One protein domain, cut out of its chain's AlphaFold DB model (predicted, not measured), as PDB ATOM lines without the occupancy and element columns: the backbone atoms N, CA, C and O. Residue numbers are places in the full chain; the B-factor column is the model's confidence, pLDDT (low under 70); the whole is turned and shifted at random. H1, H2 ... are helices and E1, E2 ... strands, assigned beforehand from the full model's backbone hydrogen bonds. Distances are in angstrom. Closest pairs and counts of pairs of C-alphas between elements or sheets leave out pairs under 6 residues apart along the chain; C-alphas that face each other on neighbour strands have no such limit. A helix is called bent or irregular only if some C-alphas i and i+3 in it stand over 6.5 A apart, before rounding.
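What this domain is: This is residues 81 to 120, 146 to 189 and 283 to 398 of the 699 residues of an uncharacterized protein of Thalassiosira oceanica (UniProt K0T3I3). A twisted sheet of five strands is the middle of three layers, with H3 and the long H5 over one face and H1, H6 and H7 on the other. H4 and H8 lie off the sheet, and E2 and H2 lie away from the layers. The printed part has 200 residues with eight named helices and six named strands, in the order E1 H1 E2 H2 E3 E4 H3 E5 H4 H5 E6 H6 H7 H8. The sheet, E3 E4 E1 E5 E6, is mixed, and so is the class, helices and strands; the whole is compact, radius of gyration of the C-alphas 16.2 A, spanning 44 by 41 by 40 A.

How they stand to each other: Begin at E1, residues 81 to 86, and E5, residues 303 to 310, parallel at 18 degrees; N 83 and O 305 are 2.9 A apart, within hydrogen-bond range. E4, residues 160 to 166, is parallel to E1 (N 84 to O 163, 2.8 A), and edge strand E3, residues 153 to 155, forms a hairpin with E4 (N 162 to O 154, 2.8 A). Edge strand E6, residues 355 to 359, is parallel to E5 (N 358 to O 308, 2.8 A). H1, residues 89 to 102, is over E4 and E1 at a height of 7.2 A over the sheet; its closest C-alphas to E4 are Ser 89 and Ser 166, 5.0 A. On the opposite face, H3, residues 290 to 298, touches residues 341 to 349 of H5, residues 328 to 352, closest at the C-alphas of Ser 291 and Ala 345, 5.0 A. E5, H4, residues 313 to 323, H5 and E6 form a strand-helix-strand unit, two parallel neighbour strands with helices between, its crossover right-handed. H8, residues 393 to 398, only just touches H4, with 3 pairs of C-alphas within 8 A, closest Ile 315 and Tyr 395, 6.6 A. H6, residues 360 to 366, and H7, residues 368 to 377, are on the sheet and only just touch, only at the corner, with 3 pairs, closest Leu 363 and Tyr 370, 5.7 A. E2, residues 111 to 115, pairs with no named strand, and H2, residues 117 to 120, meets it only through their link. Every O i to N i+4 pair is within range in H1, H3, H4, H6 and H7, against 19 of 21 in H5 and 1 of 2 in H8; H2 is too short for one.

Where its parts are: Find C-alpha 81 at (120.826, 168.285, 198.754), where E1 begins. H5 runs 36.5 A from C-alpha 328 at (133.074, 155.426, 169.939); it has a kink of 34 degrees near residue 346 and is irregular, with C-alphas 348 and 351 7.3 A apart. E5 is 22.6 A long, E4 19.8 A and H1 19.4 A. H8 ends at C-alpha 398, (148.967, 156.905, 176.361).

The domain as a whole: Gly 301 and Arg 398 have the C-alphas farthest apart, 47.7 A. The printed part has two cuts: across the first, with 25 residues not printed, C-alphas 120 and 146 are 14.3 A apart, and across the second, with 93 residues not printed, C-alphas 189 and 283 are 16.5 A apart. The link from H7 to H8 is long. Mean pLDDT of the printed part is 88.6; residues 117 to 120, 170 to 172, 350 to 351 and 398 are under 70.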
ATOM      1  N   VAL A  81     120.268 169.215 199.738       96.44
ATOM      2  CA  VAL A  81     120.826 168.285 198.754       96.44
ATOM      3  C   VAL A  81     121.933 168.976 197.985       96.44
ATOM      4  O   VAL A  81     121.748 170.081 197.480       96.44
ATOM      5  N   ILE A  82     123.072 168.303 197.869       97.69
ATOM      6  CA  ILE A  82     124.167 168.704 196.993       97.69
ATOM      7  C   ILE A  82     124.385 167.574 195.993       97.69
ATOM      8  O   ILE A  82     124.879 166.500 196.340       97.69
ATOM      9  N   THR A  83     124.000 167.806 194.743       97.31
ATOM     10  CA  THR A  83     124.149 166.828 193.666       97.31
ATOM     11  C   THR A  83     125.379 167.170 192.832       97.31
ATOM     12  O   THR A  83     125.418 168.200 192.164       97.31
ATOM     13  N   VAL A  84     126.387 166.303 192.841       97.38
ATOM     14  CA  VAL A  84     127.563 166.411 191.973       97.38
ATOM     15  C   VAL A  84     127.292 165.655 190.681       97.38
ATOM     16  O   VAL A  84     127.065 164.443 190.707       97.38
ATOM     17  N   VAL A  85     127.327 166.371 189.559       96.12
ATOM     18  CA  VAL A  85     126.987 165.848 188.232       96.12
ATOM     19  C   VAL A  85     128.123 166.114 187.255       96.12
ATOM     20  O   VAL A  85     128.674 167.211 187.234       96.12
ATOM     21  N   GLY A  86     128.463 165.140 186.418       94.56
ATOM     22  CA  GLY A  86     129.450 165.319 185.352       94.56
ATOM     23  C   GLY A  86     129.430 164.175 184.338       94.56
ATOM     24  O   GLY A  86     128.820 163.139 184.596       94.56
ATOM     25  N   PRO A  87     130.079 164.334 183.174       91.56
ATOM     26  CA  PRO A  87     130.044 163.351 182.084       91.56
ATOM     27  C   PRO A  87     130.893 162.092 182.343       91.56
ATOM     28  O   PRO A  87     130.860 161.146 181.551       91.56
ATOM     29  N   GLU A  88     131.680 162.075 183.424       87.38
ATOM     30  CA  GLU A  88     132.602 160.996 183.771       87.38
ATOM     31  C   GLU A  88     132.693 160.802 185.288       87.38
ATOM     32  O   GLU A  88     132.514 161.745 186.051       87.38
ATOM     33  N   SER A  89     132.973 159.571 185.719       85.50
ATOM     34  CA  SER A  89     132.833 159.157 187.118       85.50
ATOM     35  C   SER A  89     133.984 159.585 188.030       85.50
ATOM     36  O   SER A  89     133.772 159.794 189.215       85.50
ATOM     37  N   SER A  90     135.219 159.717 187.545       87.75
ATOM     38  CA  SER A  90     136.373 159.918 188.431       87.75
ATOM     39  C   SER A  90     136.422 161.308 189.073       87.75
ATOM     40  O   SER A  90     136.595 161.402 190.290       87.75
ATOM     41  N   GLY A  91     136.219 162.378 188.301       89.81
ATOM     42  CA  GLY A  91     136.141 163.746 188.809       89.81
ATOM     43  C   GLY A  91     134.924 163.966 189.704       89.81
ATOM     44  O   GLY A  91     135.056 164.524 190.795       89.81
ATOM     45  N   THR A  92     133.763 163.438 189.306       93.62
ATOM     46  CA  THR A  92     132.540 163.512 190.114       93.62
ATOM     47  C   THR A  92     132.657 162.695 191.398       93.62
ATOM     48  O   THR A  92     132.237 163.181 192.442       93.62
ATOM     49  N   THR A  93     133.272 161.505 191.367       93.38
ATOM     50  CA  THR A  93     133.475 160.661 192.560       93.38
ATOM     51  C   THR A  93     134.400 161.354 193.548       93.38
ATOM     52  O   THR A  93     134.100 161.390 194.741       93.38
ATOM     53  N   PHE A  94     135.515 161.917 193.066       94.31
ATOM     54  CA  PHE A  94     136.460 162.658 193.901       94.31
ATOM     55  C   PHE A  94     135.767 163.833 194.596       94.31
ATOM     56  O   PHE A  94     135.817 163.956 195.822       94.31
ATOM     57  N   LEU A  95     135.069 164.661 193.819       95.44
ATOM     58  CA  LEU A  95     134.402 165.845 194.338       95.44
ATOM     59  C   LEU A  95     133.248 165.491 195.284       95.44
ATOM     60  O   LEU A  95     133.158 166.049 196.375       95.44
ATOM     61  N   ALA A  96     132.407 164.521 194.921       96.38
ATOM     62  CA  ALA A  96     131.306 164.077 195.768       96.38
ATOM     63  C   ALA A  96     131.801 163.436 197.071       96.38
ATOM     64  O   ALA A  96     131.230 163.697 198.122       96.38
ATOM     65  N   SER A  97     132.887 162.655 197.033       94.94
ATOM     66  CA  SER A  97     133.481 162.083 198.250       94.94
ATOM     67  C   SER A  97     134.041 163.181 199.155       94.94
ATOM     68  O   SER A  97     133.798 163.159 200.356       94.94
ATOM     69  N   SER A  98     134.702 164.188 198.573       95.62
ATOM     70  CA  SER A  98     135.251 165.335 199.310       95.62
ATOM     71  C   SER A  98     134.154 166.143 200.002       95.62
ATOM     72  O   SER A  98     134.254 166.425 201.191       95.62
ATOM     73  N   LEU A  99     133.062 166.439 199.289       96.88
ATOM     74  CA  LEU A  99     131.879 167.101 199.850       96.88
ATOM     75  C   LEU A  99     131.154 166.219 200.877       96.88
ATOM     76  O   LEU A  99     130.655 166.728 201.880       96.88
ATOM     77  N   GLY A 100     131.130 164.902 200.664       95.31
ATOM     78  CA  GLY A 100     130.622 163.916 201.618       95.31
ATOM     79  C   GLY A 100     131.337 163.992 202.958       95.31
ATOM     80  O   GLY A 100     130.681 164.096 203.992       95.31
ATOM     81  N   VAL A 101     132.668 164.011 202.938       94.81
ATOM     82  CA  VAL A 101     133.470 164.141 204.159       94.81
ATOM     83  C   VAL A 101     133.324 165.527 204.771       94.81
ATOM     84  O   VAL A 101     133.065 165.654 205.965       94.81
ATOM     85  N   ALA A 102     133.384 166.575 203.949       96.00
ATOM     86  CA  ALA A 102     133.285 167.954 204.415       96.00
ATOM     87  C   ALA A 102     131.963 168.257 205.136       96.00
ATOM     88  O   ALA A 102     131.938 169.044 206.078       96.00
ATOM     89  N   THR A 103     130.870 167.621 204.711       96.56
ATOM     90  CA  THR A 103     129.543 167.759 205.334       96.56
ATOM     91  C   THR A 103     129.293 166.774 206.475       96.56
ATOM     92  O   THR A 103     128.228 166.820 207.088       96.56
ATOM     93  N   GLY A 104     130.224 165.854 206.753       94.00
ATOM     94  CA  GLY A 104     130.028 164.764 207.711       94.00
ATOM     95  C   GLY A 104     129.026 163.699 207.247       94.00
ATOM     96  O   GLY A 104     128.574 162.887 208.051       94.00
ATOM     97  N   ALA A 105     128.646 163.698 205.966       90.81
ATOM     98  CA  ALA A 105     127.843 162.635 205.362       90.81
ATOM     99  C   ALA A 105     128.646 161.339 205.187       90.81
ATOM    100  O   ALA A 105     128.080 160.246 205.182       90.81
ATOM    101  N   PHE A 106     129.963 161.457 205.047       89.00
ATOM    102  CA  PHE A 106     130.879 160.352 204.822       89.00
ATOM    103  C   PHE A 106     132.089 160.478 205.754       89.00
ATOM    104  O   PHE A 106     132.531 161.585 206.040       89.00
ATOM    105  N   ASP A 107     132.617 159.363 206.249       89.50
ATOM    106  CA  ASP A 107     133.810 159.376 207.103       89.50
ATOM    107  C   ASP A 107     135.076 159.510 206.242       89.50
ATOM    108  O   ASP A 107     135.157 158.906 205.168       89.50
ATOM    109  N   GLU A 108     136.064 160.282 206.698       89.56
ATOM    110  CA  GLU A 108     137.326 160.513 205.978       89.56
ATOM    111  C   GLU A 108     138.108 159.218 205.701       89.56
ATOM    112  O   GLU A 108     138.758 159.088 204.665       89.56
ATOM    113  N   ASN A 109     137.992 158.228 206.592       87.56
ATOM    114  CA  ASN A 109     138.652 156.929 206.479       87.56
ATOM    115  C   ASN A 109     137.782 155.894 205.750       87.56
ATOM    116  O   ASN A 109     138.174 154.734 205.579       87.56
ATOM    117  N   GLY A 110     136.599 156.309 205.299       84.44
ATOM    118  CA  GLY A 110     135.559 155.437 204.788       84.44
ATOM    119  C   GLY A 110     134.549 155.044 205.860       84.44
ATOM    120  O   GLY A 110     134.854 154.889 207.039       84.44
ATOM    121  N   GLY A 111     133.306 154.862 205.428       85.19
ATOM    122  CA  GLY A 111     132.176 154.583 206.304       85.19
ATOM    123  C   GLY A 111     131.558 153.214 206.057       85.19
ATOM    124  O   GLY A 111     131.582 152.667 204.950       85.19
ATOM    125  N   TRP A 112     130.927 152.668 207.095       84.38
ATOM    126  CA  TRP A 112     129.952 151.602 206.904       84.38
ATOM    127  C   TRP A 112     128.676 152.198 206.318       84.38
ATOM    128  O   TRP A 112     128.000 152.996 206.955       84.38
ATOM    129  N   VAL A 113     128.319 151.763 205.116       84.12
ATOM    130  CA  VAL A 113     127.067 152.118 204.450       84.12
ATOM    131  C   VAL A 113     126.123 150.933 204.563       84.12
ATOM    132  O   VAL A 113     126.457 149.813 204.160       84.12
ATOM    133  N   PHE A 114     124.945 151.152 205.146       83.94
ATOM    134  CA  PHE A 114     123.913 150.128 205.154       83.94
ATOM    135  C   PHE A 114     123.290 150.084 203.778       83.94
ATOM    136  O   PHE A 114     122.574 150.992 203.373       83.94
ATOM    137  N   VAL A 115     123.551 149.004 203.065       81.12
ATOM    138  CA  VAL A 115     122.978 148.831 201.749       81.12
ATOM    139  C   VAL A 115     121.793 147.882 201.894       81.12
ATOM    140  O   VAL A 115     121.936 146.749 202.389       81.12
ATOM    141  N   PRO A 116     120.598 148.346 201.519       73.12
ATOM    142  CA  PRO A 116     119.379 147.611 201.760       73.12
ATOM    143  C   PRO A 116     119.320 146.338 200.903       73.12
ATOM    144  O   PRO A 116     120.026 146.203 199.902       73.12
ATOM    145  N   PRO A 117     118.464 145.371 201.270       69.00
ATOM    146  CA  PRO A 117     118.466 144.054 200.639       69.00
ATOM    147  C   PRO A 117     118.225 144.075 199.127       69.00
ATOM    148  O   PRO A 117     118.727 143.222 198.398       69.00
ATOM    149  N   TRP A 118     117.451 145.051 198.656       64.12
ATOM    150  CA  TRP A 118     117.128 145.209 197.243       64.12
ATOM    151  C   TRP A 118     118.327 145.683 196.410       64.12
ATOM    152  O   TRP A 118     118.400 145.346 195.232       64.12
ATOM    153  N   ALA A 119     119.294 146.385 197.009       63.78
ATOM    154  CA  ALA A 119     120.460 146.915 196.305       63.78
ATOM    155  C   ALA A 119     121.524 145.844 195.978       63.78
ATOM    156  O   ALA A 119     122.419 146.096 195.178       63.78
ATOM    157  N   TYR A 120     121.408 144.624 196.522       60.59
ATOM    158  CA  TYR A 120     122.293 143.484 196.207       60.59
ATOM    159  C   TYR A 120     121.618 142.357 195.445       60.59
ATOM    160  O   TYR A 120     122.090 141.218 195.468       60.59
ATOM    161  N   PHE A 146     131.559 148.342 204.013       85.81
ATOM    162  CA  PHE A 146     132.550 149.384 204.195       85.81
ATOM    163  C   PHE A 146     132.893 149.984 202.831       85.81
ATOM    164  O   PHE A 146     133.301 149.255 201.923       85.81
ATOM    165  N   GLN A 147     132.702 151.288 202.678       85.56
ATOM    166  CA  GLN A 147     133.048 152.031 201.473       85.56
ATOM    167  C   GLN A 147     134.115 153.060 201.828       85.56
ATOM    168  O   GLN A 147     133.969 153.773 202.812       85.56
ATOM    169  N   LYS A 148     135.177 153.141 201.019       84.50
ATOM    170  CA  LYS A 148     136.201 154.193 201.136       84.50
ATOM    171  C   LYS A 148     135.861 155.458 200.355       84.50
ATOM    172  O   LYS A 148     136.403 156.507 200.646       84.50
ATOM    173  N   ASN A 149     134.980 155.338 199.366       82.06
ATOM    174  CA  ASN A 149     134.550 156.443 198.522       82.06
ATOM    175  C   ASN A 149     133.030 156.490 198.484       82.06
ATOM    176  O   ASN A 149     132.362 155.455 198.602       82.06
ATOM    177  N   LEU A 150     132.503 157.685 198.248       80.69
ATOM    178  CA  LEU A 150     131.085 157.880 198.042       80.69
ATOM    179  C   LEU A 150     130.691 157.344 196.663       80.69
ATOM    180  O   LEU A 150     130.884 158.001 195.645       80.69
ATOM    181  N   ASN A 151     130.130 156.138 196.623       74.81
ATOM    182  CA  ASN A 151     129.748 155.528 195.348       74.81
ATOM    183  C   ASN A 151     128.513 156.192 194.729       74.81
ATOM    184  O   ASN A 151     128.424 156.324 193.510       74.81
ATOM    185  N   LEU A 152     127.548 156.577 195.566       80.81
ATOM    186  CA  LEU A 152     126.210 156.957 195.124       80.81
ATOM    187  C   LEU A 152     125.654 158.113 195.942       80.81
ATOM    188  O   LEU A 152     125.413 159.191 195.408       80.81
ATOM    189  N   ARG A 153     125.406 157.877 197.230       89.38
ATOM    190  CA  ARG A 153     124.739 158.835 198.104       89.38
ATOM    191  C   ARG A 153     125.199 158.671 199.536       89.38
ATOM    192  O   ARG A 153     125.541 157.567 199.955       89.38
ATOM    193  N   ALA A 154     125.188 159.768 200.271       90.38
ATOM    194  CA  ALA A 154     125.385 159.779 201.709       90.38
ATOM    195  C   ALA A 154     124.581 160.920 202.313       90.38
ATOM    196  O   ALA A 154     124.312 161.911 201.640       90.38
ATOM    197  N   ILE A 155     124.200 160.773 203.576       90.69
ATOM    198  CA  ILE A 155     123.447 161.788 204.302       90.69
ATOM    199  C   ILE A 155     124.164 162.114 205.607       90.69
ATOM    200  O   ILE A 155     124.536 161.207 206.349       90.69
ATOM    201  N   SER A 156     124.375 163.402 205.868       92.19
ATOM    202  CA  SER A 156     124.977 163.871 207.113       92.19
ATOM    203  C   SER A 156     123.980 163.835 208.276       92.19
ATOM    204  O   SER A 156     122.764 163.836 208.050       92.19
ATOM    205  N   PRO A 157     124.464 163.864 209.534       89.81
ATOM    206  CA  PRO A 157     123.610 164.033 210.712       89.81
ATOM    207  C   PRO A 157     122.727 165.288 210.652       89.81
ATOM    208  O   PRO A 157     121.623 165.297 211.186       89.81
ATOM    209  N   GLU A 158     123.181 166.329 209.954       90.81
ATOM    210  CA  GLU A 158     122.445 167.582 209.749       90.81
ATOM    211  C   GLU A 158     121.411 167.503 208.614       90.81
ATOM    212  O   GLU A 158     120.791 168.506 208.257       90.81
ATOM    213  N   SER A 159     121.179 166.306 208.064       92.19
ATOM    214  CA  SER A 159     120.242 166.070 206.966       92.19
ATOM    215  C   SER A 159     120.677 166.736 205.649       92.19
ATOM    216  O   SER A 159     119.841 167.207 204.875       92.19
ATOM    217  N   VAL A 160     121.990 166.766 205.388       95.06
ATOM    218  CA  VAL A 160     122.561 167.139 204.083       95.06
ATOM    219  C   VAL A 160     122.815 165.867 203.277       95.06
ATOM    220  O   VAL A 160     123.652 165.054 203.660       95.06
ATOM    221  N   GLU A 161     122.096 165.670 202.174       94.81
ATOM    222  CA  GLU A 161     122.316 164.551 201.250       94.81
ATOM    223  C   GLU A 161     123.317 164.958 200.162       94.81
ATOM    224  O   GLU A 161     123.081 165.900 199.405       94.81
ATOM    225  N   ILE A 162     124.419 164.219 200.047       96.06
ATOM    226  CA  ILE A 162     125.331 164.302 198.907       96.06
ATOM    227  C   ILE A 162     124.939 163.228 197.904       96.06
ATOM    228  O   ILE A 162     124.865 162.050 198.251       96.06
ATOM    229  N   GLN A 163     124.713 163.629 196.656       95.00
ATOM    230  CA  GLN A 163     124.400 162.732 195.548       95.00
ATOM    231  C   GLN A 163     125.532 162.773 194.522       95.00
ATOM    232  O   GLN A 163     125.930 163.843 194.072       95.00
ATOM    233  N   HIS A 164     126.036 161.608 194.137       94.31
ATOM    234  CA  HIS A 164     127.067 161.438 193.123       94.31
ATOM    235  C   HIS A 164     126.456 160.851 191.848       94.31
ATOM    236  O   HIS A 164     125.926 159.739 191.877       94.31
ATOM    237  N   LEU A 165     126.551 161.578 190.729       92.25
ATOM    238  CA  LEU A 165     126.021 161.149 189.436       92.25
ATOM    239  C   LEU A 165     127.024 161.383 188.309       92.25
ATOM    240  O   LEU A 165     127.366 162.517 187.977       92.25
ATOM    241  N   SER A 166     127.424 160.294 187.659       89.75
ATOM    242  CA  SER A 166     128.050 160.356 186.340       89.75
ATOM    243  C   SER A 166     126.978 160.209 185.264       89.75
ATOM    244  O   SER A 166     126.075 159.387 185.406       89.75
ATOM    245  N   LEU A 167     127.040 161.034 184.218       85.56
ATOM    246  CA  LEU A 167     126.095 161.032 183.109       85.56
ATOM    247  C   LEU A 167     126.709 160.358 181.873       85.56
ATOM    248  O   LEU A 167     127.757 160.793 181.378       85.56
ATOM    249  N   PRO A 168     126.041 159.345 181.304       80.81
ATOM    250  CA  PRO A 168     124.858 158.646 181.811       80.81
ATOM    251  C   PRO A 168     125.216 157.716 182.982       80.81
ATOM    252  O   PRO A 168     126.301 157.141 183.025       80.81
ATOM    253  N   TRP A 169     124.275 157.525 183.902       73.06
ATOM    254  CA  TRP A 169     124.396 156.555 184.989       73.06
ATOM    255  C   TRP A 169     124.135 155.146 184.446       73.06
ATOM    256  O   TRP A 169     123.181 154.997 183.692       73.06
ATOM    257  N   GLY A 170     124.909 154.115 184.819       64.88
ATOM    258  CA  GLY A 170     124.706 152.702 184.409       64.88
ATOM    259  C   GLY A 170     125.877 152.094 183.610       64.88
ATOM    260  O   GLY A 170     126.901 152.748 183.475       64.88
ATOM    261  N   TRP A 171     125.777 150.843 183.107       59.12
ATOM    262  CA  TRP A 171     126.899 150.096 182.463       59.12
ATOM    263  C   TRP A 171     126.567 149.371 181.134       59.12
ATOM    264  O   TRP A 171     127.071 148.289 180.865       59.12
ATOM    265  N   LEU A 172     125.729 149.927 180.262       66.81
ATOM    266  CA  LEU A 172     125.464 149.292 178.959       66.81
ATOM    267  C   LEU A 172     125.745 150.280 177.844       66.81
ATOM    268  O   LEU A 172     124.964 151.209 177.665       66.81
ATOM    269  N   CYS A 173     126.862 150.111 177.136       79.38
ATOM    270  CA  CYS A 173     127.124 150.861 175.917       79.38
ATOM    271  C   CYS A 173     126.669 150.042 174.712       79.38
ATOM    272  O   CYS A 173     127.347 149.101 174.306       79.38
ATOM    273  N   GLU A 174     125.494 150.374 174.191       82.50
ATOM    274  CA  GLU A 174     124.839 149.650 173.108       82.50
ATOM    275  C   GLU A 174     124.495 150.622 171.981       82.50
ATOM    276  O   GLU A 174     124.029 151.741 172.224       82.50
ATOM    277  N   ASP A 175     124.704 150.186 170.740       74.94
ATOM    278  CA  ASP A 175     124.287 150.944 169.567       74.94
ATOM    279  C   ASP A 175     122.754 151.062 169.532       74.94
ATOM    280  O   ASP A 175     122.027 150.104 169.789       74.94
ATOM    281  N   ASN A 176     122.252 152.247 169.171       78.19
ATOM    282  CA  ASN A 176     120.824 152.551 168.969       78.19
ATOM    283  C   ASN A 176     119.918 152.544 170.213       78.19
ATOM    284  O   ASN A 176     118.708 152.736 170.072       78.19
ATOM    285  N   VAL A 177     120.455 152.408 171.426       77.75
ATOM    286  CA  VAL A 177     119.638 152.551 172.640       77.75
ATOM    287  C   VAL A 177     119.385 154.030 172.933       77.75
ATOM    288  O   VAL A 177     120.303 154.855 172.979       77.75
ATOM    289  N   LYS A 178     118.112 154.394 173.121       82.44
ATOM    290  CA  LYS A 178     117.729 155.739 173.564       82.44
ATOM    291  C   LYS A 178     118.217 155.937 175.001       82.44
ATOM    292  O   LYS A 178     117.895 155.145 175.880       82.44
ATOM    293  N   ILE A 179     118.970 157.009 175.241       82.25
ATOM    294  CA  ILE A 179     119.376 157.397 176.594       82.25
ATOM    295  C   ILE A 179     118.110 157.828 177.337       82.25
ATOM    296  O   ILE A 179     117.448 158.787 176.937       82.25
ATOM    297  N   ASN A 180     117.745 157.095 178.388       85.00
ATOM    298  CA  ASN A 180     116.615 157.476 179.227       85.00
ATOM    299  C   ASN A 180     116.982 158.736 180.005       85.00
ATOM    300  O   ASN A 180     118.078 158.814 180.554       85.00
ATOM    301  N   ILE A 181     116.070 159.697 180.074       85.81
ATOM    302  CA  ILE A 181     116.229 160.891 180.901       85.81
ATOM    303  C   ILE A 181     115.220 160.784 182.038       85.81
ATOM    304  O   ILE A 181     114.063 160.436 181.818       85.81
ATOM    305  N   VAL A 182     115.691 161.018 183.254       86.38
ATOM    306  CA  VAL A 182     114.905 160.996 184.482       86.38
ATOM    307  C   VAL A 182     114.772 162.422 184.991       86.38
ATOM    308  O   VAL A 182     115.774 163.119 185.111       86.38
ATOM    309  N   GLU A 183     113.556 162.835 185.340       86.69
ATOM    310  CA  GLU A 183     113.277 164.227 185.715       86.69
ATOM    311  C   GLU A 183     113.854 164.636 187.073       86.69
ATOM    312  O   GLU A 183     114.284 165.767 187.253       86.69
ATOM    313  N   ALA A 184     113.881 163.731 188.048       88.75
ATOM    314  CA  ALA A 184     114.445 164.007 189.362       88.75
ATOM    315  C   ALA A 184     114.859 162.711 190.046       88.75
ATOM    316  O   ALA A 184     114.237 161.665 189.833       88.75
ATOM    317  N   LEU A 185     115.860 162.791 190.920       88.50
ATOM    318  CA  LEU A 185     116.223 161.709 191.822       88.50
ATOM    319  C   LEU A 185     115.581 161.901 193.187       88.50
ATOM    320  O   LEU A 185     116.017 162.737 193.970       88.50
ATOM    321  N   VAL A 186     114.592 161.069 193.501       86.56
ATOM    322  CA  VAL A 186     113.987 161.011 194.833       86.56
ATOM    323  C   VAL A 186     114.978 160.421 195.848       86.56
ATOM    324  O   VAL A 186     115.925 159.731 195.438       86.56
ATOM    325  N   PRO A 187     114.785 160.643 197.164       84.50
ATOM    326  CA  PRO A 187     115.623 160.044 198.206       84.50
ATOM    327  C   PRO A 187     115.729 158.521 198.103       84.50
ATOM    328  O   PRO A 187     114.843 157.855 197.567       84.50
ATOM    329  N   GLU A 188     116.793 157.947 198.669       78.38
ATOM    330  CA  GLU A 188     117.062 156.503 198.571       78.38
ATOM    331  C   GLU A 188     115.957 155.604 199.119       78.38
ATOM    332  O   GLU A 188     115.636 154.553 198.554       78.38
ATOM    333  N   ASP A 189     115.296 156.064 200.171       73.25
ATOM    334  CA  ASP A 189     114.179 155.346 200.767       73.25
ATOM    335  C   ASP A 189     112.986 155.238 199.809       73.25
ATOM    336  O   ASP A 189     112.190 154.309 199.932       73.25
ATOM    337  N   PRO A 283     115.126 153.399 185.487       72.62
ATOM    338  CA  PRO A 283     115.798 152.456 184.607       72.62
ATOM    339  C   PRO A 283     117.218 152.198 185.127       72.62
ATOM    340  O   PRO A 283     117.814 153.021 185.823       72.62
ATOM    341  N   GLN A 284     117.800 151.059 184.755       72.31
ATOM    342  CA  GLN A 284     119.176 150.732 185.138       72.31
ATOM    343  C   GLN A 284     120.193 151.752 184.598       72.31
ATOM    344  O   GLN A 284     121.254 151.944 185.194       72.31
ATOM    345  N   ARG A 285     119.854 152.403 183.475       75.56
ATOM    346  CA  ARG A 285     120.654 153.447 182.843       75.56
ATOM    347  C   ARG A 285     119.819 154.684 182.538       75.56
ATOM    348  O   ARG A 285     118.809 154.573 181.838       75.56
ATOM    349  N   PHE A 286     120.246 155.842 183.030       86.62
ATOM    350  CA  PHE A 286     119.605 157.125 182.743       86.62
ATOM    351  C   PHE A 286     120.571 158.298 182.853       86.62
ATOM    352  O   PHE A 286     121.589 158.231 183.534       86.62
ATOM    353  N   SER A 287     120.194 159.401 182.226       90.19
ATOM    354  CA  SER A 287     120.702 160.729 182.530       90.19
ATOM    355  C   SER A 287     119.700 161.482 183.402       90.19
ATOM    356  O   SER A 287     118.495 161.262 183.303       90.19
ATOM    357  N   LEU A 288     120.186 162.361 184.269       92.44
ATOM    358  CA  LEU A 288     119.337 163.216 185.093       92.44
ATOM    359  C   LEU A 288     119.031 164.518 184.345       92.44
ATOM    360  O   LEU A 288     119.959 165.205 183.921       92.44
ATOM    361  N   ASN A 289     117.757 164.888 184.242       93.50
ATOM    362  CA  ASN A 289     117.360 166.249 183.911       93.50
ATOM    363  C   ASN A 289     117.630 167.147 185.122       93.50
ATOM    364  O   ASN A 289     116.879 167.175 186.095       93.50
ATOM    365  N   ILE A 290     118.752 167.854 185.084       94.56
ATOM    366  CA  ILE A 290     119.257 168.627 186.219       94.56
ATOM    367  C   ILE A 290     118.316 169.795 186.562       94.56
ATOM    368  O   ILE A 290     118.118 170.102 187.738       94.56
ATOM    369  N   SER A 291     117.708 170.424 185.553       93.38
ATOM    370  CA  SER A 291     116.773 171.541 185.735       93.38
ATOM    371  C   SER A 291     115.515 171.090 186.476       93.38
ATOM    372  O   SER A 291     115.167 171.655 187.514       93.38
ATOM    373  N   SER A 292     114.888 170.013 186.003       90.25
ATOM    374  CA  SER A 292     113.717 169.425 186.659       90.25
ATOM    375  C   SER A 292     114.043 168.902 188.061       90.25
ATOM    376  O   SER A 292     113.237 169.043 188.980       90.25
ATOM    377  N   HIS A 293     115.253 168.376 188.274       93.06
ATOM    378  CA  HIS A 293     115.719 167.915 189.584       93.06
ATOM    379  C   HIS A 293     115.821 169.059 190.601       93.06
ATOM    380  O   HIS A 293     115.367 168.925 191.742       93.06
ATOM    381  N   LEU A 294     116.354 170.213 190.183       93.50
ATOM    382  CA  LEU A 294     116.382 171.430 190.999       93.50
ATOM    383  C   LEU A 294     114.968 171.895 191.365       93.50
ATOM    384  O   LEU A 294     114.703 172.219 192.526       93.50
ATOM    385  N   GLU A 295     114.052 171.932 190.397       91.31
ATOM    386  CA  GLU A 295     112.656 172.330 190.618       91.31
ATOM    387  C   GLU A 295     111.928 171.362 191.558       91.31
ATOM    388  O   GLU A 295     111.176 171.786 192.445       91.31
ATOM    389  N   TRP A 296     112.203 170.065 191.427       89.12
ATOM    390  CA  TRP A 296     111.595 169.025 192.241       89.12
ATOM    391  C   TRP A 296     111.913 169.188 193.729       89.12
ATOM    392  O   TRP A 296     110.996 169.206 194.553       89.12
ATOM    393  N   TYR A 297     113.189 169.364 194.084       92.06
ATOM    394  CA  TYR A 297     113.580 169.588 195.479       92.06
ATOM    395  C   TYR A 297     113.147 170.972 195.979       92.06
ATOM    396  O   TYR A 297     112.590 171.093 197.073       92.06
ATOM    397  N   SER A 298     113.297 172.007 195.147       91.88
ATOM    398  CA  SER A 298     112.930 173.381 195.514       91.88
ATOM    399  C   SER A 298     111.445 173.532 195.839       91.88
ATOM    400  O   SER A 298     111.091 174.215 196.798       91.88
ATOM    401  N   SER A 299     110.569 172.889 195.064       89.38
ATOM    402  CA  SER A 299     109.114 172.921 195.287       89.38
ATOM    403  C   SER A 299     108.678 172.231 196.585       89.38
ATOM    404  O   SER A 299     107.537 172.393 197.008       89.38
ATOM    405  N   ARG A 300     109.584 171.497 197.240       88.81
ATOM    406  CA  ARG A 300     109.355 170.782 198.505       88.81
ATOM    407  C   ARG A 300     110.076 171.426 199.687       88.81
ATOM    408  O   ARG A 300     110.206 170.806 200.736       88.81
ATOM    409  N   GLY A 301     110.562 172.657 199.516       91.69
ATOM    410  CA  GLY A 301     111.278 173.383 200.563       91.69
ATOM    411  C   GLY A 301     112.648 172.791 200.901       91.69
ATOM    412  O   GLY A 301     113.202 173.132 201.941       91.69
ATOM    413  N   VAL A 302     113.194 171.921 200.046       93.31
ATOM    414  CA  VAL A 302     114.548 171.388 200.209       93.31
ATOM    415  C   VAL A 302     115.533 172.344 199.549       93.31
ATOM    416  O   VAL A 302     115.371 172.718 198.383       93.31
ATOM    417  N   GLU A 303     116.568 172.739 200.287       96.31
ATOM    418  CA  GLU A 303     117.665 173.524 199.729       96.31
ATOM    419  C   GLU A 303     118.472 172.633 198.781       96.31
ATOM    420  O   GLU A 303     119.071 171.655 199.210       96.31
ATOM    421  N   VAL A 304     118.490 172.940 197.487       96.31
ATOM    422  CA  VAL A 304     119.180 172.110 196.495       96.31
ATOM    423  C   VAL A 304     120.246 172.908 195.761       96.31
ATOM    424  O   VAL A 304     119.981 173.999 195.250       96.31
ATOM    425  N   HIS A 305     121.436 172.317 195.696       97.44
ATOM    426  CA  HIS A 305     122.579 172.783 194.923       97.44
ATOM    427  C   HIS A 305     123.041 171.680 193.982       97.44
ATOM    428  O   HIS A 305     123.073 170.504 194.349       97.44
ATOM    429  N   VAL A 306     123.439 172.061 192.777       97.50
ATOM    430  CA  VAL A 306     124.062 171.169 191.805       97.50
ATOM    431  C   VAL A 306     125.466 171.671 191.513       97.50
ATOM    432  O   VAL A 306     125.647 172.820 191.113       97.50
ATOM    433  N   VAL A 307     126.456 170.796 191.669       97.31
ATOM    434  CA  VAL A 307     127.846 171.070 191.300       97.31
ATOM    435  C   VAL A 307     128.168 170.319 190.014       97.31
ATOM    436  O   VAL A 307     128.268 169.092 189.998       97.31
ATOM    437  N   LEU A 308     128.318 171.067 188.928       96.12
ATOM    438  CA  LEU A 308     128.661 170.571 187.604       96.12
ATOM    439  C   LEU A 308     130.174 170.386 187.505       96.12
ATOM    440  O   LEU A 308     130.912 171.350 187.304       96.12
ATOM    441  N   SER A 309     130.648 169.151 187.645       95.69
ATOM    442  CA  SER A 309     132.051 168.812 187.423       95.69
ATOM    443  C   SER A 309     132.324 168.733 185.923       95.69
ATOM    444  O   SER A 309     131.884 167.803 185.244       95.69
ATOM    445  N   VAL A 310     133.035 169.732 185.402       92.81
ATOM    446  CA  VAL A 310     133.474 169.789 184.004       92.81
ATOM    447  C   VAL A 310     134.938 169.378 183.908       92.81
ATOM    448  O   VAL A 310     135.741 169.694 184.783       92.81
ATOM    449  N   ARG A 311     135.284 168.662 182.844       91.25
ATOM    450  CA  ARG A 311     136.636 168.173 182.552       91.25
ATOM    451  C   ARG A 311     136.907 168.362 181.069       91.25
ATOM    452  O   ARG A 311     135.955 168.472 180.293       91.25
ATOM    453  N   ASP A 312     138.174 168.344 180.674       90.81
ATOM    454  CA  ASP A 312     138.553 168.267 179.265       90.81
ATOM    455  C   ASP A 312     137.760 167.144 178.543       90.81
ATOM    456  O   ASP A 312     137.854 165.974 178.941       90.81
ATOM    457  N   PRO A 313     136.968 167.458 177.497       89.00
ATOM    458  CA  PRO A 313     136.137 166.491 176.786       89.00
ATOM    459  C   PRO A 313     136.930 165.364 176.133       89.00
ATOM    460  O   PRO A 313     136.433 164.242 176.085       89.00
ATOM    461  N   SER A 314     138.160 165.617 175.673       89.69
ATOM    462  CA  SER A 314     139.008 164.573 175.095       89.69
ATOM    463  C   SER A 314     139.427 163.565 176.165       89.69
ATOM    464  O   SER A 314     139.329 162.356 175.954       89.69
ATOM    465  N   ILE A 315     139.790 164.039 177.362       91.19
ATOM    466  CA  ILE A 315     140.136 163.171 178.494       91.19
ATOM    467  C   ILE A 315     138.893 162.451 179.024       91.19
ATOM    468  O   ILE A 315     138.953 161.254 179.305       91.19
ATOM    469  N   SER A 316     137.766 163.155 179.137       90.50
ATOM    470  CA  SER A 316     136.482 162.580 179.547       90.50
ATOM    471  C   SER A 316     136.048 161.467 178.592       90.50
ATOM    472  O   SER A 316     135.668 160.382 179.036       90.50
ATOM    473  N   HIS A 317     136.162 161.699 177.280       90.62
ATOM    474  CA  HIS A 317     135.871 160.704 176.252       90.62
ATOM    475  C   HIS A 317     136.817 159.508 176.351       90.62
ATOM    476  O   HIS A 317     136.357 158.379 176.450       90.62
ATOM    477  N   LEU A 318     138.132 159.727 176.449       90.75
ATOM    478  CA  LEU A 318     139.107 158.643 176.637       90.75
ATOM    479  C   LEU A 318     138.842 157.823 177.910       90.75
ATOM    480  O   LEU A 318     139.002 156.600 177.905       90.75
ATOM    481  N   GLY A 319     138.432 158.478 178.998       89.25
ATOM    482  CA  GLY A 319     138.032 157.822 180.239       89.25
ATOM    483  C   GLY A 319     136.800 156.949 180.062       89.25
ATOM    484  O   GLY A 319     136.824 155.774 180.434       89.25
ATOM    485  N   LYS A 320     135.770 157.488 179.408       88.50
ATOM    486  CA  LYS A 320     134.556 156.751 179.052       88.50
ATOM    487  C   LYS A 320     134.877 155.556 178.154       88.50
ATOM    488  O   LYS A 320     134.425 154.451 178.448       88.50
ATOM    489  N   MET A 321     135.732 155.752 177.149       88.81
ATOM    490  CA  MET A 321     136.137 154.718 176.197       88.81
ATOM    491  C   MET A 321     136.894 153.550 176.839       88.81
ATOM    492  O   MET A 321     136.823 152.401 176.392       88.81
ATOM    493  N   LYS A 322     137.634 153.851 177.910       87.06
ATOM    494  CA  LYS A 322     138.435 152.878 178.645       87.06
ATOM    495  C   LYS A 322     137.614 152.077 179.652       87.06
ATOM    496  O   LYS A 322     137.769 150.861 179.710       87.06
ATOM    497  N   ASP A 323     136.806 152.762 180.456       81.38
ATOM    498  CA  ASP A 323     136.251 152.189 181.684       81.38
ATOM    499  C   ASP A 323     134.749 151.844 181.553       81.38
ATOM    500  O   ASP A 323     134.243 151.046 182.342       81.38
ATOM    501  N   HIS A 324     134.028 152.407 180.569       83.00
ATOM    502  CA  HIS A 324     132.563 152.298 180.474       83.00
ATOM    503  C   HIS A 324     132.036 151.820 179.112       83.00
ATOM    504  O   HIS A 324     131.283 150.849 179.058       83.00
ATOM    505  N   CYS A 325     132.393 152.500 178.023       86.50
ATOM    506  CA  CYS A 325     131.827 152.275 176.699       86.50
ATOM    507  C   CYS A 325     132.929 152.014 175.677       86.50
ATOM    508  O   CYS A 325     133.700 152.905 175.396       86.50
ATOM    509  N   HIS A 326     132.993 150.845 175.046       88.75
ATOM    510  CA  HIS A 326     134.028 150.588 174.030       88.75
ATOM    511  C   HIS A 326     133.630 151.007 172.605       88.75
ATOM    512  O   HIS A 326     134.421 150.840 171.678       88.75
ATOM    513  N   LEU A 327     132.422 151.552 172.423       90.06
ATOM    514  CA  LEU A 327     131.878 151.979 171.134       90.06
ATOM    515  C   LEU A 327     131.963 153.506 171.008       90.06
ATOM    516  O   LEU A 327     131.316 154.233 171.757       90.06
ATOM    517  N   ASP A 328     132.751 153.995 170.050       90.56
ATOM    518  CA  ASP A 328     133.074 155.426 169.939       90.56
ATOM    519  C   ASP A 328     131.831 156.296 169.686       90.56
ATOM    520  O   ASP A 328     131.587 157.252 170.419       90.56
ATOM    521  N   GLY A 329     130.985 155.914 168.722       91.31
ATOM    522  CA  GLY A 329     129.756 156.644 168.388       91.31
ATOM    523  C   GLY A 329     128.788 156.797 169.573       91.31
ATOM    524  O   GLY A 329     128.446 157.926 169.937       91.31
ATOM    525  N   PRO A 330     128.356 155.698 170.220       89.62
ATOM    526  CA  PRO A 330     127.556 155.767 171.440       89.62
ATOM    527  C   PRO A 330     128.231 156.558 172.567       89.62
ATOM    528  O   PRO A 330     127.578 157.401 173.180       89.62
ATOM    529  N   GLY A 331     129.533 156.361 172.801       90.25
ATOM    530  CA  GLY A 331     130.286 157.089 173.824       90.25
ATOM    531  C   GLY A 331     130.275 158.608 173.609       90.25
ATOM    532  O   GLY A 331     130.034 159.363 174.556       90.25
ATOM    533  N   GLN A 332     130.444 159.055 172.361       90.88
ATOM    534  CA  GLN A 332     130.338 160.468 171.977       90.88
ATOM    535  C   GLN A 332     128.919 161.001 172.177       90.88
ATOM    536  O   GLN A 332     128.740 162.041 172.808       90.88
ATOM    537  N   LYS A 333     127.896 160.273 171.709       90.75
ATOM    538  CA  LYS A 333     126.485 160.666 171.865       90.75
ATOM    539  C   LYS A 333     126.092 160.826 173.335       90.75
ATOM    540  O   LYS A 333     125.378 161.759 173.700       90.75
ATOM    541  N   GLU A 334     126.569 159.929 174.188       90.75
ATOM    542  CA  GLU A 334     126.392 160.002 175.637       90.75
ATOM    543  C   GLU A 334     127.100 161.197 176.262       90.75
ATOM    544  O   GLU A 334     126.530 161.858 177.127       90.75
ATOM    545  N   GLY A 335     128.344 161.459 175.848       90.75
ATOM    546  CA  GLY A 335     129.092 162.644 176.261       90.75
ATOM    547  C   GLY A 335     128.361 163.930 175.888       90.75
ATOM    548  O   GLY A 335     128.171 164.785 176.748       90.75
ATOM    549  N   GLN A 336     127.870 164.020 174.651       91.81
ATOM    550  CA  GLN A 336     127.115 165.174 174.174       91.81
ATOM    551  C   GLN A 336     125.806 165.355 174.945       91.81
ATOM    552  O   GLN A 336     125.553 166.434 175.459       91.81
ATOM    553  N   THR A 337     125.029 164.283 175.135       92.69
ATOM    554  CA  THR A 337     123.770 164.343 175.900       92.69
ATOM    555  C   THR A 337     124.003 164.839 177.331       92.69
ATOM    556  O   THR A 337     123.204 165.602 177.866       92.69
ATOM    557  N   ALA A 338     125.100 164.417 177.972       92.75
ATOM    558  CA  ALA A 338     125.472 164.916 179.292       92.75
ATOM    559  C   ALA A 338     125.791 166.421 179.266       92.75
ATOM    560  O   ALA A 338     125.306 167.153 180.124       92.75
ATOM    561  N   ILE A 339     126.565 166.880 178.277       91.50
ATOM    562  CA  ILE A 339     126.905 168.299 178.098       91.50
ATOM    563  C   ILE A 339     125.644 169.136 177.859       91.50
ATOM    564  O   ILE A 339     125.491 170.170 178.505       91.50
ATOM    565  N   ASP A 340     124.727 168.676 177.008       92.50
ATOM    566  CA  ASP A 340     123.479 169.381 176.694       92.50
ATOM    567  C   ASP A 340     122.626 169.585 177.960       92.50
ATOM    568  O   ASP A 340     122.184 170.699 178.245       92.50
ATOM    569  N   LEU A 341     122.474 168.542 178.788       93.44
ATOM    570  CA  LEU A 341     121.750 168.618 180.066       93.44
ATOM    571  C   LEU A 341     122.426 169.567 181.069       93.44
ATOM    572  O   LEU A 341     121.750 170.278 181.813       93.44
ATOM    573  N   MET A 342     123.761 169.595 181.098       93.19
ATOM    574  CA  MET A 342     124.527 170.518 181.943       93.19
ATOM    575  C   MET A 342     124.380 171.971 181.472       93.19
ATOM    576  O   MET A 342     124.199 172.863 182.300       93.19
ATOM    577  N   GLN A 343     124.421 172.221 180.161       92.19
ATOM    578  CA  GLN A 343     124.203 173.550 179.581       92.19
ATOM    579  C   GLN A 343     122.788 174.052 179.864       92.19
ATOM    580  O   GLN A 343     122.619 175.188 180.307       92.19
ATOM    581  N   GLU A 344     121.780 173.197 179.686       92.38
ATOM    582  CA  GLU A 344     120.397 173.516 180.028       92.38
ATOM    583  C   GLU A 344     120.269 173.927 181.504       92.38
ATOM    584  O   GLU A 344     119.632 174.936 181.811       92.38
ATOM    585  N   ALA A 345     120.924 173.197 182.412       92.38
ATOM    586  CA  ALA A 345     120.927 173.509 183.838       92.38
ATOM    587  C   ALA A 345     121.563 174.866 184.155       92.38
ATOM    588  O   ALA A 345     121.052 175.599 184.999       92.38
ATOM    589  N   ILE A 346     122.661 175.220 183.482       89.00
ATOM    590  CA  ILE A 346     123.306 176.529 183.639       89.00
ATOM    591  C   ILE A 346     122.354 177.635 183.174       89.00
ATOM    592  O   ILE A 346     122.150 178.610 183.896       89.00
ATOM    593  N   LEU A 347     121.727 177.463 182.007       88.12
ATOM    594  CA  LEU A 347     120.818 178.455 181.428       88.12
ATOM    595  C   LEU A 347     119.550 178.649 182.274       88.12
ATOM    596  O   LEU A 347     119.136 179.784 182.504       88.12
ATOM    597  N   LYS A 348     118.942 177.563 182.767       87.81
ATOM    598  CA  LYS A 348     117.695 177.619 183.553       87.81
ATOM    599  C   LYS A 348     117.926 177.893 185.043       87.81
ATOM    600  O   LYS A 348     117.163 178.630 185.664       87.81
ATOM    601  N   GLY A 349     118.963 177.300 185.631       76.62
ATOM    602  CA  GLY A 349     119.240 177.321 187.072       76.62
ATOM    603  C   GLY A 349     120.254 178.373 187.532       76.62
ATOM    604  O   GLY A 349     120.283 178.706 188.722       76.62
ATOM    605  N   GLY A 350     121.059 178.930 186.619       68.31
ATOM    606  CA  GLY A 350     122.163 179.843 186.943       68.31
ATOM    607  C   GLY A 350     121.736 181.148 187.623       68.31
ATOM    608  O   GLY A 350     122.466 181.679 188.454       68.31
ATOM    609  N   THR A 351     120.513 181.628 187.380       67.56
ATOM    610  CA  THR A 351     120.017 182.899 187.948       67.56
ATOM    611  C   THR A 351     119.851 182.889 189.471       67.56
ATOM    612  O   THR A 351     119.752 183.950 190.082       67.56
ATOM    613  N   ARG A 352     119.813 181.709 190.106       76.88
ATOM    614  CA  ARG A 352     119.578 181.565 191.554       76.88
ATOM    615  C   ARG A 352     120.812 181.132 192.347       76.88
ATOM    616  O   ARG A 352     120.667 180.844 193.531       76.88
ATOM    617  N   GLY A 353     121.984 181.031 191.710       87.50
ATOM    618  CA  GLY A 353     123.210 180.555 192.367       87.50
ATOM    619  C   GLY A 353     123.121 179.109 192.877       87.50
ATOM    620  O   GLY A 353     123.823 178.745 193.809       87.50
ATOM    621  N   ARG A 354     122.222 178.292 192.310       93.56
ATOM    622  CA  ARG A 354     122.023 176.880 192.700       93.56
ATOM    623  C   ARG A 354     122.796 175.899 191.825       93.56
ATOM    624  O   ARG A 354     122.800 174.706 192.107       93.56
ATOM    625  N   VAL A 355     123.391 176.387 190.741       95.69
ATOM    626  CA  VAL A 355     124.203 175.606 189.808       95.69
ATOM    627  C   VAL A 355     125.603 176.189 189.828       95.69
ATOM    628  O   VAL A 355     125.793 177.335 189.428       95.69
ATOM    629  N   ILE A 356     126.564 175.399 190.294       95.00
ATOM    630  CA  ILE A 356     127.964 175.793 190.442       95.00
ATOM    631  C   ILE A 356     128.785 174.981 189.450       95.00
ATOM    632  O   ILE A 356     128.692 173.754 189.427       95.00
ATOM    633  N   VAL A 357     129.600 175.638 188.629       94.38
ATOM    634  CA  VAL A 357     130.487 174.952 187.681       94.38
ATOM    635  C   VAL A 357     131.860 174.770 188.318       94.38
ATOM    636  O   VAL A 357     132.500 175.732 188.730       94.38
ATOM    637  N   SER A 358     132.329 173.525 188.380       94.00
ATOM    638  CA  SER A 358     133.631 173.163 188.934       94.00
ATOM    639  C   SER A 358     134.506 172.514 187.867       94.00
ATOM    640  O   SER A 358     134.243 171.381 187.465       94.00
ATOM    641  N   SER A 359     135.581 173.187 187.443       94.12
ATOM    642  CA  SER A 359     136.578 172.569 186.558       94.12
ATOM    643  C   SER A 359     137.434 171.573 187.335       94.12
ATOM    644  O   SER A 359     138.026 171.909 188.359       94.12
ATOM    645  N   TYR A 360     137.514 170.343 186.831       92.88
ATOM    646  CA  TYR A 360     138.386 169.304 187.358       92.88
ATOM    647  C   TYR A 360     139.856 169.737 187.296       92.88
ATOM    648  O   TYR A 360     140.587 169.584 188.268       92.88
ATOM    649  N   GLU A 361     140.289 170.323 186.181       90.06
ATOM    650  CA  GLU A 361     141.655 170.805 185.979       90.06
ATOM    651  C   GLU A 361     142.002 171.936 186.949       90.06
ATOM    652  O   GLU A 361     143.071 171.905 187.563       90.06
ATOM    653  N   ALA A 362     141.088 172.892 187.146       87.50
ATOM    654  CA  ALA A 362     141.262 173.965 188.119       87.50
ATOM    655  C   ALA A 362     141.315 173.406 189.547       87.50
ATOM    656  O   ALA A 362     142.217 173.751 190.308       87.50
ATOM    657  N   LEU A 363     140.420 172.475 189.887       90.56
ATOM    658  CA  LEU A 363     140.409 171.808 191.188       90.56
ATOM    659  C   LEU A 363     141.714 171.040 191.451       90.56
ATOM    660  O   LEU A 363     142.238 171.090 192.558       90.56
ATOM    661  N   MET A 364     142.276 170.358 190.450       92.38
ATOM    662  CA  MET A 364     143.559 169.653 190.589       92.38
ATOM    663  C   MET A 364     144.761 170.605 190.658       92.38
ATOM    664  O   MET A 364     145.739 170.299 191.340       92.38
ATOM    665  N   THR A 365     144.698 171.740 189.959       89.19
ATOM    666  CA  THR A 365     145.777 172.741 189.915       89.19
ATOM    667  C   THR A 365     145.835 173.556 191.203       89.19
ATOM    668  O   THR A 365     146.882 173.644 191.837       89.19
ATOM    669  N   PHE A 366     144.699 174.121 191.611       88.81
ATOM    670  CA  PHE A 366     144.593 175.059 192.731       88.81
ATOM    671  C   PHE A 366     144.240 174.385 194.065       88.81
ATOM    672  O   PHE A 366     144.346 175.015 195.116       88.81
ATOM    673  N   LYS A 367     143.831 173.111 194.032       94.62
ATOM    674  CA  LYS A 367     143.625 172.247 195.202       94.62
ATOM    675  C   LYS A 367     142.764 172.910 196.286       94.62
ATOM    676  O   LYS A 367     141.599 173.229 196.050       94.62
ATOM    677  N   GLU A 368     143.348 173.116 197.463       95.50
ATOM    678  CA  GLU A 368     142.736 173.671 198.672       95.50
ATOM    679  C   GLU A 368     142.038 175.004 198.427       95.50
ATOM    680  O   GLU A 368     140.886 175.173 198.821       95.50
ATOM    681  N   ALA A 369     142.693 175.930 197.722       93.38
ATOM    682  CA  ALA A 369     142.144 177.260 197.481       93.38
ATOM    683  C   ALA A 369     140.825 177.193 196.695       93.38
ATOM    684  O   ALA A 369     139.853 177.870 197.032       93.38
ATOM    685  N   TYR A 370     140.770 176.324 195.683       91.69
ATOM    686  CA  TYR A 370     139.568 176.112 194.879       91.69
ATOM    687  C   TYR A 370     138.476 175.398 195.678       91.69
ATOM    688  O   TYR A 370     137.316 175.806 195.659       91.69
ATOM    689  N   LEU A 371     138.853 174.357 196.425       95.81
ATOM    690  CA  LEU A 371     137.923 173.574 197.232       95.81
ATOM    691  C   LEU A 371     137.273 174.409 198.345       95.81
ATOM    692  O   LEU A 371     136.061 174.334 198.533       95.81
ATOM    693  N   PHE A 372     138.034 175.259 199.038       96.31
ATOM    694  CA  PHE A 372     137.487 176.163 200.054       96.31
ATOM    695  C   PHE A 372     136.607 177.265 199.460       96.31
ATOM    696  O   PHE A 372     135.647 177.694 200.106       96.31
ATOM    697  N   GLY A 373     136.893 177.709 198.231       93.56
ATOM    698  CA  GLY A 373     135.977 178.557 197.469       93.56
ATOM    699  C   GLY A 373     134.619 177.876 197.284       93.56
ATOM    700  O   GLY A 373     133.588 178.449 197.635       93.56
ATOM    701  N   LEU A 374     134.639 176.614 196.850       95.25
ATOM    702  CA  LEU A 374     133.434 175.811 196.660       95.25
ATOM    703  C   LEU A 374     132.686 175.538 197.977       95.25
ATOM    704  O   LEU A 374     131.462 175.649 198.014       95.25
ATOM    705  N   TYR A 375     133.384 175.226 199.075       97.75
ATOM    706  CA  TYR A 375     132.749 175.058 200.390       97.75
ATOM    707  C   TYR A 375     132.017 176.319 200.827       97.75
ATOM    708  O   TYR A 375     130.880 176.242 201.285       97.75
ATOM    709  N   ARG A 376     132.639 177.488 200.647       96.25
ATOM    710  CA  ARG A 376     132.029 178.773 200.992       96.25
ATOM    711  C   ARG A 376     130.767 179.035 200.179       96.25
ATOM    712  O   ARG A 376     129.768 179.456 200.752       96.25
ATOM    713  N   GLU A 377     130.810 178.766 198.878       94.94
ATOM    714  CA  GLU A 377     129.662 178.928 197.982       94.94
ATOM    715  C   GLU A 377     128.513 177.977 198.345       94.94
ATOM    716  O   GLU A 377     127.352 178.376 198.369       94.94
ATOM    717  N   LEU A 378     128.841 176.745 198.744       96.19
ATOM    718  CA  LEU A 378     127.876 175.753 199.219       96.19
ATOM    719  C   LEU A 378     127.441 175.958 200.678       96.19
ATOM    720  O   LEU A 378     126.585 175.211 201.156       96.19
ATOM    721  N   GLY A 379     128.007 176.920 201.411       96.50
ATOM    722  CA  GLY A 379     127.735 177.118 202.839       96.50
ATOM    723  C   GLY A 379     128.185 175.948 203.725       96.50
ATOM    724  O   GLY A 379     127.550 175.667 204.738       96.50
ATOM    725  N   ILE A 380     129.243 175.237 203.332       97.25
ATOM    726  CA  ILE A 380     129.851 174.142 204.093       97.25
ATOM    727  C   ILE A 380     130.930 174.727 205.008       97.25
ATOM    728  O   ILE A 380     131.903 175.316 204.539       97.25
ATOM    729  N   ASN A 381     130.780 174.537 206.318       96.88
ATOM    730  CA  ASN A 381     131.787 174.934 207.299       96.88
ATOM    731  C   ASN A 381     132.728 173.760 207.593       96.88
ATOM    732  O   ASN A 381     132.535 173.026 208.559       96.88
ATOM    733  N   SER A 382     133.719 173.558 206.724       95.88
ATOM    734  CA  SER A 382     134.688 172.473 206.856       95.88
ATOM    735  C   SER A 382     136.095 172.934 206.513       95.88
ATOM    736  O   SER A 382     136.300 173.709 205.581       95.88
ATOM    737  N   THR A 383     137.070 172.411 207.252       96.56
ATOM    738  CA  THR A 383     138.503 172.552 206.964       96.56
ATOM    739  C   THR A 383     139.079 171.290 206.324       96.56
ATOM    740  O   THR A 383     140.294 171.172 206.198       96.56
ATOM    741  N   PHE A 384     138.234 170.318 205.962       96.19
ATOM    742  CA  PHE A 384     138.681 169.059 205.383       96.19
ATOM    743  C   PHE A 384     139.288 169.266 203.991       96.19
ATOM    744  O   PHE A 384     138.650 169.833 203.098       96.19
ATOM    745  N   VAL A 385     140.495 168.737 203.808       96.00
ATOM    746  CA  VAL A 385     141.233 168.747 202.546       96.00
ATOM    747  C   VAL A 385     141.530 167.298 202.143       96.00
ATOM    748  O   VAL A 385     142.268 166.616 202.854       96.00
ATOM    749  N   PRO A 386     140.992 166.806 201.013       94.56
ATOM    750  CA  PRO A 386     141.298 165.470 200.518       94.56
ATOM    751  C   PRO A 386     142.722 165.412 199.948       94.56
ATOM    752  O   PRO A 386     143.289 166.419 199.521       94.56
ATOM    753  N   SER A 387     143.286 164.209 199.833       93.62
ATOM    754  CA  SER A 387     144.514 164.029 199.062       93.62
ATOM    755  C   SER A 387     144.239 164.208 197.562       93.62
ATOM    756  O   SER A 387     143.424 163.509 196.955       93.62
ATOM    757  N   PHE A 388     144.927 165.161 196.931       92.81
ATOM    758  CA  PHE A 388     144.764 165.439 195.505       92.81
ATOM    759  C   PHE A 388     145.639 164.507 194.667       92.81
ATOM    760  O   PHE A 388     146.867 164.609 194.669       92.81
ATOM    761  N   HIS A 389     144.998 163.632 193.893       91.56
ATOM    762  CA  HIS A 389     145.666 162.764 192.929       91.56
ATOM    763  C   HIS A 389     145.141 163.036 191.518       91.56
ATOM    764  O   HIS A 389     143.966 162.823 191.220       91.56
ATOM    765  N   GLY A 390     146.033 163.482 190.629       87.81
ATOM    766  CA  GLY A 390     145.701 163.782 189.239       87.81
ATOM    767  C   GLY A 390     145.285 162.531 188.462       87.81
ATOM    768  O   GLY A 390     146.122 161.758 187.995       87.81
ATOM    769  N   GLY A 391     143.981 162.363 188.254       87.12
ATOM    770  CA  GLY A 391     143.388 161.276 187.474       87.12
ATOM    771  C   GLY A 391     143.617 161.399 185.963       87.12
ATOM    772  O   GLY A 391     143.347 160.446 185.233       87.12
ATOM    773  N   ASN A 392     144.126 162.541 185.480       87.88
ATOM    774  CA  ASN A 392     144.481 162.769 184.071       87.88
ATOM    775  C   ASN A 392     145.732 161.982 183.640       87.88
ATOM    776  O   ASN A 392     145.841 161.583 182.479       87.88
ATOM    777  N   THR A 393     146.656 161.693 184.562       86.44
ATOM    778  CA  THR A 393     147.973 161.110 184.246       86.44
ATOM    779  C   THR A 393     147.874 159.764 183.518       86.44
ATOM    780  O   THR A 393     148.686 159.471 182.639       86.44
ATOM    781  N   LYS A 394     146.844 158.956 183.819       85.50
ATOM    782  CA  LYS A 394     146.600 157.662 183.151       85.50
ATOM    783  C   LYS A 394     146.181 157.781 181.679       85.50
ATOM    784  O   LYS A 394     146.278 156.788 180.962       85.50
ATOM    785  N   TYR A 395     145.715 158.949 181.236       82.94
ATOM    786  CA  TYR A 395     145.266 159.185 179.860       82.94
ATOM    787  C   TYR A 395     146.341 159.898 179.028       82.94
ATOM    788  O   TYR A 395     146.588 159.505 177.890       82.94
ATOM    789  N   ILE A 396     147.061 160.853 179.629       83.31
ATOM    790  CA  ILE A 396     148.116 161.630 178.954       83.31
ATOM    791  C   ILE A 396     149.289 160.737 178.515       83.31
ATOM    792  O   ILE A 396     149.737 160.819 177.374       83.31
ATOM    793  N   ARG A 397     149.745 159.810 179.375       78.44
ATOM    794  CA  ARG A 397     150.866 158.899 179.049       78.44
ATOM    795  C   ARG A 397     150.608 158.022 177.821       78.44
ATOM    796  O   ARG A 397     151.553 157.585 177.179       78.44
ATOM    797  N   ARG A 398     149.340 157.746 177.504       66.12
ATOM    798  CA  ARG A 398     148.967 156.905 176.361       66.12
ATOM    799  C   ARG A 398     148.989 157.685 175.049       66.12
ATOM    800  O   ARG A 398     149.412 157.132 174.043       66.12
TER     801      ARG A 398